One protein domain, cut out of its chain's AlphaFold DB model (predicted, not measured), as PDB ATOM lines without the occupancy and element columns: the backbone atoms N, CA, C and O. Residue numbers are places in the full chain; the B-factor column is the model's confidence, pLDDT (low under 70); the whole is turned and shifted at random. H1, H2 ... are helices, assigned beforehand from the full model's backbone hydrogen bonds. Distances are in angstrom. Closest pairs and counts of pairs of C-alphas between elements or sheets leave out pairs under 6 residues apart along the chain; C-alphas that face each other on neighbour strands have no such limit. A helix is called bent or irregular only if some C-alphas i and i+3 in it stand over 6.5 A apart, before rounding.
ATOM      1  N   SER A   2     148.940  86.046  30.916       82.94
ATOM      2  CA  SER A   2     148.394  86.657  29.691       82.94
ATOM      3  C   SER A   2     147.060  85.993  29.332       82.94
ATOM      4  O   SER A   2     146.885  84.805  29.602       82.94
ATOM      5  N   ILE A   3     146.138  86.738  28.715       82.69
ATOM      6  CA  ILE A   3     144.804  86.239  28.317       82.69
ATOM      7  C   ILE A   3     144.920  84.975  27.457       82.69
ATOM      8  O   ILE A   3     144.356  83.940  27.791       82.69
ATOM      9  N   ARG A   4     145.792  85.003  26.444       77.94
ATOM     10  CA  ARG A   4     146.055  83.845  25.575       77.94
ATOM     11  C   ARG A   4     146.575  82.615  26.330       77.94
ATOM     12  O   ARG A   4     146.351  81.488  25.905       77.94
ATOM     13  N   ALA A   5     147.312  82.805  27.427       71.31
ATOM     14  CA  ALA A   5     147.821  81.691  28.227       71.31
ATOM     15  C   ALA A   5     146.743  81.065  29.125       71.31
ATOM     16  O   ALA A   5     146.831  79.870  29.404       71.31
ATOM     17  N   TYR A   6     145.752  81.854  29.551       74.94
ATOM     18  CA  TYR A   6     144.584  81.378  30.288       74.94
ATOM     19  C   TYR A   6     143.612  80.630  29.363       74.94
ATOM     20  O   TYR A   6     143.263  79.490  29.644       74.94
ATOM     21  N   GLU A   7     143.292  81.194  28.194       79.00
ATOM     22  CA  GLU A   7     142.423  80.551  27.192       79.00
ATOM     23  C   GLU A   7     142.971  79.193  26.732       79.00
ATOM     24  O   GLU A   7     142.231  78.224  26.590       79.00
ATOM     25  N   ASN A   8     144.283  79.084  26.516       76.31
ATOM     26  CA  ASN A   8     144.896  77.801  26.162       76.31
ATOM     27  C   ASN A   8     144.810  76.773  27.298       76.31
ATOM     28  O   ASN A   8     144.673  75.585  27.021       76.31
ATOM     29  N   PHE A   9     144.885  77.222  28.555       75.38
ATOM     30  CA  PHE A   9     144.750  76.355  29.722       75.38
ATOM     31  C   PHE A   9     143.329  75.791  29.837       75.38
ATOM     32  O   PHE A   9     143.189  74.576  29.941       75.38
ATOM     33  N   GLU A  10     142.292  76.628  29.728       71.62
ATOM     34  CA  GLU A  10     140.895  76.161  29.764       71.62
ATOM     35  C   GLU A  10     140.556  75.216  28.605       71.62
ATOM     36  O   GLU A  10     139.823  74.249  28.779       71.62
ATOM     37  N   ASN A  11     141.146  75.443  27.429       78.31
ATOM     38  CA  ASN A  11     140.947  74.589  26.256       78.31
ATOM     39  C   ASN A  11     141.781  73.291  26.275       78.31
ATOM     40  O   ASN A  11     141.821  72.584  25.266       78.31
ATOM     41  N   GLY A  12     142.511  73.000  27.359       66.31
ATOM     42  CA  GLY A  12     143.365  71.811  27.465       66.31
ATOM     43  C   GLY A  12     144.525  71.779  26.459       66.31
ATOM     44  O   GLY A  12     145.070  70.715  26.166       66.31
ATOM     45  N   LYS A  13     144.907  72.929  25.887       61.00
ATOM     46  CA  LYS A  13     145.963  73.028  24.871       61.00
ATOM     47  C   LYS A  13     147.325  73.267  25.525       61.00
ATOM     48  O   LYS A  13     147.576  74.319  26.112       61.00
ATOM     49  N   GLY A  14     148.245  72.320  25.337       65.12
ATOM     50  CA  GLY A  14     149.645  72.411  25.768       65.12
ATOM     51  C   GLY A  14     150.055  71.309  26.749       65.12
ATOM     52  O   GLY A  14     149.263  70.447  27.107       65.12
ATOM     53  N   ARG A  15     151.324  71.320  27.177       67.69
ATOM     54  CA  ARG A  15     151.810  70.411  28.229       67.69
ATOM     55  C   ARG A  15     151.204  70.796  29.579       67.69
ATOM     56  O   ARG A  15     151.163  71.984  29.902       67.69
ATOM     57  N   LEU A  16     150.806  69.797  30.372       68.31
ATOM     58  CA  LEU A  16     150.365  69.997  31.752       68.31
ATOM     59  C   LEU A  16     151.480  70.704  32.530       68.31
ATOM     60  O   LEU A  16     152.577  70.175  32.694       68.31
ATOM     61  N   ASN A  17     151.199  71.922  32.980       79.88
ATOM     62  CA  ASN A  17     152.096  72.667  33.847       79.88
ATOM     63  C   ASN A  17     151.517  72.632  35.262       79.88
ATOM     64  O   ASN A  17     150.551  73.335  35.558       79.88
ATOM     65  N   VAL A  18     152.118  71.798  36.111       78.69
ATOM     66  CA  VAL A  18     151.690  71.579  37.499       78.69
ATOM     67  C   VAL A  18     151.711  72.886  38.293       78.69
ATOM     68  O   VAL A  18     150.744  73.199  38.975       78.69
ATOM     69  N   GLU A  19     152.750  73.711  38.139       81.38
ATOM     70  CA  GLU A  19     152.844  75.008  38.820       81.38
ATOM     71  C   GLU A  19     151.704  75.955  38.409       81.38
ATOM     72  O   GLU A  19     151.122  76.653  39.241       81.38
ATOM     73  N   ARG A  20     151.341  75.953  37.120       80.19
ATOM     74  CA  ARG A  20     150.217  76.742  36.603       80.19
ATOM     75  C   ARG A  20     148.889  76.248  37.169       80.19
ATOM     76  O   ARG A  20     148.080  77.080  37.568       80.19
ATOM     77  N   LEU A  21     148.679  74.935  37.220       81.69
ATOM     78  CA  LEU A  21     147.458  74.331  37.752       81.69
ATOM     79  C   LEU A  21     147.296  74.626  39.248       81.69
ATOM     80  O   LEU A  21     146.242  75.111  39.653       81.69
ATOM     81  N   LEU A  22     148.358  74.459  40.044       81.19
ATOM     82  CA  LEU A  22     148.358  74.809  41.469       81.19
ATOM     83  C   LEU A  22     148.025  76.296  41.683       81.19
ATOM     84  O   LEU A  22     147.237  76.644  42.564       81.19
ATOM     85  N   ARG A  23     148.588  77.185  40.852       81.88
ATOM     86  CA  ARG A  23     148.343  78.634  40.934       81.88
ATOM     87  C   ARG A  23     146.902  79.007  40.585       81.88
ATOM     88  O   ARG A  23     146.328  79.858  41.257       81.88
ATOM     89  N   VAL A  24     146.324  78.389  39.554       82.56
ATOM     90  CA  VAL A  24     144.917  78.611  39.180       82.56
ATOM     91  C   VAL A  24     143.984  78.084  40.266       82.56
ATOM     92  O   VAL A  24     143.092  78.810  40.685       82.56
ATOM     93  N   ALA A  25     144.226  76.879  40.784       83.88
ATOM     94  CA  ALA A  25     143.416  76.323  41.862       83.88
ATOM     95  C   ALA A  25     143.474  77.186  43.135       83.88
ATOM     96  O   ALA A  25     142.441  77.437  43.741       83.88
ATOM     97  N   THR A  26     144.644  77.739  43.477       81.06
ATOM     98  CA  THR A  26     144.773  78.702  44.588       81.06
ATOM     99  C   THR A  26     143.960  79.975  44.335       81.06
ATOM    100  O   THR A  26     143.312  80.484  45.241       81.06
ATOM    101  N   LEU A  27     143.974  80.492  43.101       86.31
ATOM    102  CA  LEU A  27     143.221  81.693  42.728       86.31
ATOM    103  C   LEU A  27     141.701  81.476  42.770       86.31
ATOM    104  O   LEU A  27     140.965  82.411  43.064       86.31
ATOM    105  N   LEU A  28     141.244  80.256  42.492       85.69
ATOM    106  CA  LEU A  28     139.834  79.867  42.552       85.69
ATOM    107  C   LEU A  28     139.384  79.419  43.951       85.69
ATOM    108  O   LEU A  28     138.264  78.938  44.087       85.69
ATOM    109  N   ASP A  29     140.253  79.528  44.960       85.56
ATOM    110  CA  ASP A  29     140.047  78.936  46.285       85.56
ATOM    111  C   ASP A  29     139.581  77.466  46.206       85.56
ATOM    112  O   ASP A  29     138.735  76.995  46.960       85.56
ATOM    113  N   ALA A  30     140.150  76.710  45.271       87.50
ATOM    114  CA  ALA A  30     140.014  75.263  45.199       87.50
ATOM    115  C   ALA A  30     141.161  74.596  45.970       87.50
ATOM    116  O   ALA A  30     142.171  75.228  46.284       87.50
ATOM    117  N   ASP A  31     141.032  73.305  46.278       92.38
ATOM    118  CA  ASP A  31     142.170  72.524  46.763       92.38
ATOM    119  C   ASP A  31     143.092  72.184  45.570       92.38
ATOM    120  O   ASP A  31     142.708  71.416  44.672       92.38
ATOM    121  N   PRO A  32     144.312  72.752  45.520       90.81
ATOM    122  CA  PRO A  32     145.204  72.576  44.386       90.81
ATOM    123  C   PRO A  32     145.761  71.150  44.306       90.81
ATOM    124  O   PRO A  32     145.985  70.640  43.207       90.81
ATOM    125  N   TYR A  33     145.926  70.474  45.447       92.25
ATOM    126  CA  TYR A  33     146.379  69.088  45.484       92.25
ATOM    127  C   TYR A  33     145.251  68.130  45.122       92.25
ATOM    128  O   TYR A  33     145.498  67.175  44.395       92.25
ATOM    129  N   ALA A  34     144.007  68.423  45.507       93.81
ATOM    130  CA  ALA A  34     142.868  67.615  45.074       93.81
ATOM    131  C   ALA A  34     142.639  67.689  43.561       93.81
ATOM    132  O   ALA A  34     142.321  66.677  42.946       93.81
ATOM    133  N   THR A  35     142.869  68.855  42.949       90.31
ATOM    134  CA  THR A  35     142.810  69.012  41.484       90.31
ATOM    135  C   THR A  35     143.820  68.108  40.769       90.31
ATOM    136  O   THR A  35     143.505  67.540  39.727       90.31
ATOM    137  N   LEU A  36     145.025  67.948  41.325       90.31
ATOM    138  CA  LEU A  36     146.026  67.027  40.781       90.31
ATOM    139  C   LEU A  36     145.647  65.570  41.042       90.31
ATOM    140  O   LEU A  36     145.619  64.769  40.115       90.31
ATOM    141  N   THR A  37     145.311  65.237  42.286       92.12
ATOM    142  CA  THR A  37     144.989  63.868  42.703       92.12
ATOM    143  C   THR A  37     143.732  63.327  42.025       92.12
ATOM    144  O   THR A  37     143.645  62.130  41.787       92.12
ATOM    145  N   ALA A  38     142.787  64.185  41.634       92.44
ATOM    146  CA  ALA A  38     141.623  63.792  40.843       92.44
ATOM    147  C   ALA A  38     141.992  63.113  39.511       92.44
ATOM    148  O   ALA A  38     141.218  62.285  39.027       92.44
ATOM    149  N   LEU A  39     143.167  63.422  38.943       88.88
ATOM    150  CA  LEU A  39     143.682  62.756  37.743       88.88
ATOM    151  C   LEU A  39     144.043  61.294  38.030       88.88
ATOM    152  O   LEU A  39     143.653  60.417  37.263       88.88
ATOM    153  N   ASP A  40     144.732  61.036  39.143       88.62
ATOM    154  CA  ASP A  40     145.158  59.688  39.545       88.62
ATOM    155  C   ASP A  40     143.993  58.856  40.101       88.62
ATOM    156  O   ASP A  40     143.900  57.657  39.848       88.62
ATOM    157  N   VAL A  41     143.070  59.496  40.823       91.81
ATOM    158  CA  VAL A  41     141.829  58.875  41.320       91.81
ATOM    159  C   VAL A  41     140.862  58.560  40.172       91.81
ATOM    160  O   VAL A  41     140.009  57.686  40.307       91.81
ATOM    161  N   GLY A  42     140.971  59.265  39.042       90.06
ATOM    162  CA  GLY A  42     140.062  59.109  37.907       90.06
ATOM    163  C   GLY A  42     138.659  59.671  38.162       90.06
ATOM    164  O   GLY A  42     137.699  59.205  37.555       90.06
ATOM    165  N   SER A  43     138.524  60.659  39.056       91.19
ATOM    166  CA  SER A  43     137.246  61.318  39.363       91.19
ATOM    167  C   SER A  43     137.435  62.832  39.484       91.19
ATOM    168  O   SER A  43     137.971  63.298  40.492       91.19
ATOM    169  N   PRO A  44     136.973  63.635  38.507       89.00
ATOM    170  CA  PRO A  44     136.986  65.092  38.636       89.00
ATOM    171  C   PRO A  44     136.099  65.579  39.794       89.00
ATOM    172  O   PRO A  44     136.407  66.586  40.432       89.00
ATOM    173  N   GLU A  45     135.043  64.836  40.137       93.81
ATOM    174  CA  GLU A  45     134.164  65.131  41.272       93.81
ATOM    175  C   GLU A  45     134.916  65.077  42.607       93.81
ATOM    176  O   GLU A  45     134.538  65.771  43.551       93.81
ATOM    177  N   PHE A  46     136.000  64.298  42.707       93.19
ATOM    178  CA  PHE A  46     136.852  64.281  43.896       93.19
ATOM    179  C   PHE A  46     137.432  65.668  44.202       93.19
ATOM    180  O   PHE A  46     137.367  66.121  45.348       93.19
ATOM    181  N   ALA A  47     137.924  66.381  43.183       91.94
ATOM    182  CA  ALA A  47     138.434  67.741  43.351       91.94
ATOM    183  C   ALA A  47     137.336  68.696  43.837       91.94
ATOM    184  O   ALA A  47     137.575  69.512  44.725       91.94
ATOM    185  N   GLN A  48     136.116  68.549  43.311       91.62
ATOM    186  CA  GLN A  48     134.972  69.358  43.727       91.62
ATOM    187  C   GLN A  48     134.579  69.094  45.185       91.62
ATOM    188  O   GLN A  48     134.392  70.040  45.948       91.62
ATOM    189  N   ARG A  49     134.503  67.824  45.602       92.06
ATOM    190  CA  ARG A  49     134.203  67.449  46.996       92.06
ATOM    191  C   ARG A  49     135.259  67.979  47.969       92.06
ATOM    192  O   ARG A  49     134.918  68.353  49.088       92.06
ATOM    193  N   CYS A  50     136.519  68.053  47.541       92.88
ATOM    194  CA  CYS A  50     137.617  68.563  48.362       92.88
ATOM    195  C   CYS A  50     137.760  70.094  48.350       92.88
ATOM    196  O   CYS A  50     138.501  70.639  49.167       92.88
ATOM    197  N   ALA A  51     137.079  70.806  47.443       87.25
ATOM    198  CA  ALA A  51     137.318  72.232  47.205       87.25
ATOM    199  C   ALA A  51     137.178  73.091  48.472       87.25
ATOM    200  O   ALA A  51     137.987  73.994  48.689       87.25
ATOM    201  N   ASN A  52     136.207  72.760  49.331       83.88
ATOM    202  CA  ASN A  52     135.913  73.517  50.549       83.88
ATOM    203  C   ASN A  52     136.614  72.966  51.796       83.88
ATOM    204  O   ASN A  52     137.030  73.742  52.649       83.88
ATOM    205  N   ASN A  53     136.751  71.643  51.920       90.50
ATOM    206  CA  ASN A  53     137.358  71.031  53.109       90.50
ATOM    207  C   ASN A  53     138.895  70.995  53.051       90.50
ATOM    208  O   ASN A  53     139.534  70.774  54.077       90.50
ATOM    209  N   LYS A  54     139.480  71.228  51.868       92.94
ATOM    210  CA  LYS A  54     140.929  71.246  51.632       92.94
ATOM    211  C   LYS A  54     141.628  69.942  52.045       92.94
ATOM    212  O   LYS A  54     142.784  69.975  52.474       92.94
ATOM    213  N   LEU A  55     140.934  68.804  51.932       95.06
ATOM    214  CA  LEU A  55     141.397  67.489  52.387       95.06
ATOM    215  C   LEU A  55     142.822  67.173  51.920       95.06
ATOM    216  O   LEU A  55     143.666  66.788  52.727       95.06
ATOM    217  N   MET A  56     143.114  67.356  50.633       94.81
ATOM    218  CA  MET A  56     144.414  66.991  50.071       94.81
ATOM    219  C   MET A  56     145.505  67.978  50.465       94.81
ATOM    220  O   MET A  56     146.647  67.579  50.683       94.81
ATOM    221  N   SER A  57     145.166  69.254  50.621       94.12
ATOM    222  CA  SER A  57     146.087  70.245  51.181       94.12
ATOM    223  C   SER A  57     146.458  69.935  52.636       94.12
ATOM    224  O   SER A  57     147.634  70.021  52.996       94.12
ATOM    225  N   ILE A  58     145.491  69.514  53.458       95.69
ATOM    226  CA  ILE A  58     145.729  69.079  54.844       95.69
ATOM    227  C   ILE A  58     146.557  67.788  54.869       95.69
ATOM    228  O   ILE A  58     147.530  67.699  55.620       95.69
ATOM    229  N   LEU A  59     146.243  66.815  54.007       95.75
ATOM    230  CA  LEU A  59     147.011  65.573  53.895       95.75
ATOM    231  C   LEU A  59     148.468  65.842  53.491       95.75
ATOM    232  O   LEU A  59     149.388  65.281  54.083       95.75
ATOM    233  N   MET A  60     148.700  66.751  52.541       95.06
ATOM    234  CA  MET A  60     150.049  67.170  52.150       95.06
ATOM    235  C   MET A  60     150.805  67.852  53.293       95.06
ATOM    236  O   MET A  60     152.016  67.674  53.421       95.06
ATOM    237  N   LEU A  61     150.118  68.623  54.140       96.50
ATOM    238  CA  LEU A  61     150.729  69.207  55.331       96.50
ATOM    239  C   LEU A  61     151.154  68.121  56.329       96.50
ATOM    240  O   LEU A  61     152.283  68.164  56.819       96.50
ATOM    241  N   ALA A  62     150.291  67.134  56.581       96.56
ATOM    242  CA  ALA A  62     150.609  65.995  57.439       96.56
ATOM    243  C   ALA A  62     151.783  65.173  56.881       96.56
ATOM    244  O   ALA A  62     152.694  64.816  57.624       96.56
ATOM    245  N   LEU A  63     151.815  64.947  55.564       96.00
ATOM    246  CA  LEU A  63     152.904  64.237  54.895       96.00
ATOM    247  C   LEU A  63     154.242  64.978  55.017       96.00
ATOM    248  O   LEU A  63     155.263  64.350  55.276       96.00
ATOM    249  N   ARG A  64     154.248  66.311  54.886       96.81
ATOM    250  CA  ARG A  64     155.457  67.133  55.098       96.81
ATOM    251  C   ARG A  64     155.965  67.059  56.532       96.81
ATOM    252  O   ARG A  64     157.171  67.033  56.757       96.81
ATOM    253  N   ASP A  65     155.058  67.064  57.506       97.75
ATOM    254  CA  ASP A  65     155.436  66.915  58.910       97.75
ATOM    255  C   ASP A  65     155.994  65.514  59.199       97.75
ATOM    256  O   ASP A  65     157.001  65.385  59.893       97.75
ATOM    257  N   PHE A  66     155.383  64.481  58.614       96.38
ATOM    258  CA  PHE A  66     155.882  63.112  58.660       96.38
ATOM    259  C   PHE A  66     157.283  62.989  58.045       96.38
ATOM    260  O   PHE A  66     158.181  62.487  58.715       96.38
ATOM    261  N   ASP A  67     157.495  63.500  56.829       96.88
ATOM    262  CA  ASP A  67     158.792  63.478  56.135       96.88
ATOM    263  C   ASP A  67     159.893  64.144  56.964       96.88
ATOM    264  O   ASP A  67     160.943  63.555  57.221       96.88
ATOM    265  N   ARG A  68     159.601  65.330  57.513       97.44
ATOM    266  CA  ARG A  68     160.522  66.050  58.400       97.44
ATOM    267  C   ARG A  68     160.911  65.243  59.642       97.44
ATOM    268  O   ARG A  68     162.032  65.385  60.120       97.44
ATOM    269  N   LYS A  69     159.986  64.458  60.202       97.62
ATOM    270  CA  LYS A  69     160.213  63.659  61.417       97.62
ATOM    271  C   LYS A  69     160.917  62.338  61.126       97.62
ATOM    272  O   LYS A  69     161.771  61.931  61.906       97.62
ATOM    273  N   ALA A  70     160.524  61.656  60.056       96.19
ATOM    274  CA  ALA A  70     161.002  60.319  59.732       96.19
ATOM    275  C   ALA A  70     162.326  60.346  58.955       96.19
ATOM    276  O   ALA A  70     163.182  59.497  59.199       96.19
ATOM    277  N   GLN A  71     162.515  61.327  58.067       96.31
ATOM    278  CA  GLN A  71     163.700  61.468  57.216       96.31
ATOM    279  C   GLN A  71     164.090  60.124  56.562       96.31
ATOM    280  O   GLN A  71     163.237  59.414  56.029       96.31
ATOM    281  N   ASP A  72     165.362  59.725  56.645       97.31
ATOM    282  CA  ASP A  72     165.883  58.501  56.027       97.31
ATOM    283  C   ASP A  72     165.236  57.212  56.568       97.31
ATOM    284  O   ASP A  72     165.247  56.180  55.892       97.31
ATOM    285  N   ALA A  73     164.620  57.250  57.757       96.44
ATOM    286  CA  ALA A  73     163.960  56.082  58.339       96.44
ATOM    287  C   ALA A  73     162.741  55.615  57.524       96.44
ATOM    288  O   ALA A  73     162.323  54.466  57.668       96.44
ATOM    289  N   ILE A  74     162.205  56.459  56.631       94.94
ATOM    290  CA  ILE A  74     161.114  56.100  55.710       94.94
ATOM    291  C   ILE A  74     161.457  54.855  54.880       94.94
ATOM    292  O   ILE A  74     160.571  54.057  54.579       94.94
ATOM    293  N   VAL A  75     162.739  54.637  54.566       95.75
ATOM    294  CA  VAL A  75     163.207  53.460  53.812       95.75
ATOM    295  C   VAL A  75     162.864  52.140  54.518       95.75
ATOM    296  O   VAL A  75     162.719  51.113  53.861       95.75
TER     297      VAL A  75
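AT A GLANCE: This is residues 2 to 75 of the 125 residues of an uncharacterized protein of Phenylobacterium sp. RIFCSPHIGHO2_01_FULL_69_31 (UniProt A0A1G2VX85). Three helices, H2, H3 and H4, make a small crossed core with H3 between the other two; the long helix H5 begins beside H3 and runs off toward one end of the model, where residues 67 to 73 stick out, while the short helix H1 sits at the other end, near H2 but touching no helix. You will find 74 residues printed, with five named helices, H1 to H5 in that order, and no named strand; the class is all helix. The whole is loose, with a radius of gyration of the C-alphas of 14.7 A, and elongated, spanning 46 by 25 by 22 A.

HOW THE PARTS SIT: Start at H1, residues 3 to 10, and go on to H2, residues 18 to 27: the two are near each other, with 5 pairs of C-alphas within 10 A and no pair within 8 A. Next comes H3, residues 32 to 41, the hub, touching three other helices. Look first at Leu 22 and Pro 32, the closest C-alphas of H2 and H3, 4.8 A apart; these helices touch at a steep tilt of 55 degrees, opposite ways. H4, residues 44 to 50, forms a helical hairpin with H3, at a steep tilt of 43 degrees, opposite ways; their closest C-alphas, those of Ala 34 and Ala 47, are 4.8 A apart. H5, residues 55 to 75, touches H3 with residues 55 to 60 alone, about perpendicular at 77 degrees; the closest C-alphas, of Ala 34 and Met 56, are 5.3 A apart. H4 and H5 are close but not clearly touching, with the C-alphas of Cys 50 and Met 56 closest at 7.2 A. H2 is apart from H4 and H5. In the backbone, every O i to N i+4 pair is within hydrogen-bond range in H1, H2 and H4, against 4 of 6 in H3 and 13 of 17 in H5.

IN THESE COORDINATES: Find C-alpha 3 at (144.804, 86.239, 28.317); from there H1 runs 10.9 A to C-alpha 10. H2 covers 14.2 A from Val 18 to Leu 27. H3 begins at C-alpha 32, at (145.204, 72.576, 44.386), and covers 14.4 A to Val 41, and H4 covers 10.3 A from Pro 44 to Cys 50. H5 covers 26.0 A from Leu 55 to C-alpha 75 at (163.207, 53.460, 53.812). Near residue 69 it has a kink of 80 degrees, and it is irregular there, with C-alphas 69 and 72 9.4 A apart.

THE WHOLE: The C-alphas farthest apart, those of Ile 3 and Ala 73, are 46.7 A apart. The printed part has no cut; its links are tight but for the short one from H1 to H2. Mean pLDDT of the printed part is 87.3, and residues 12 to 16, in that short link, are under 70.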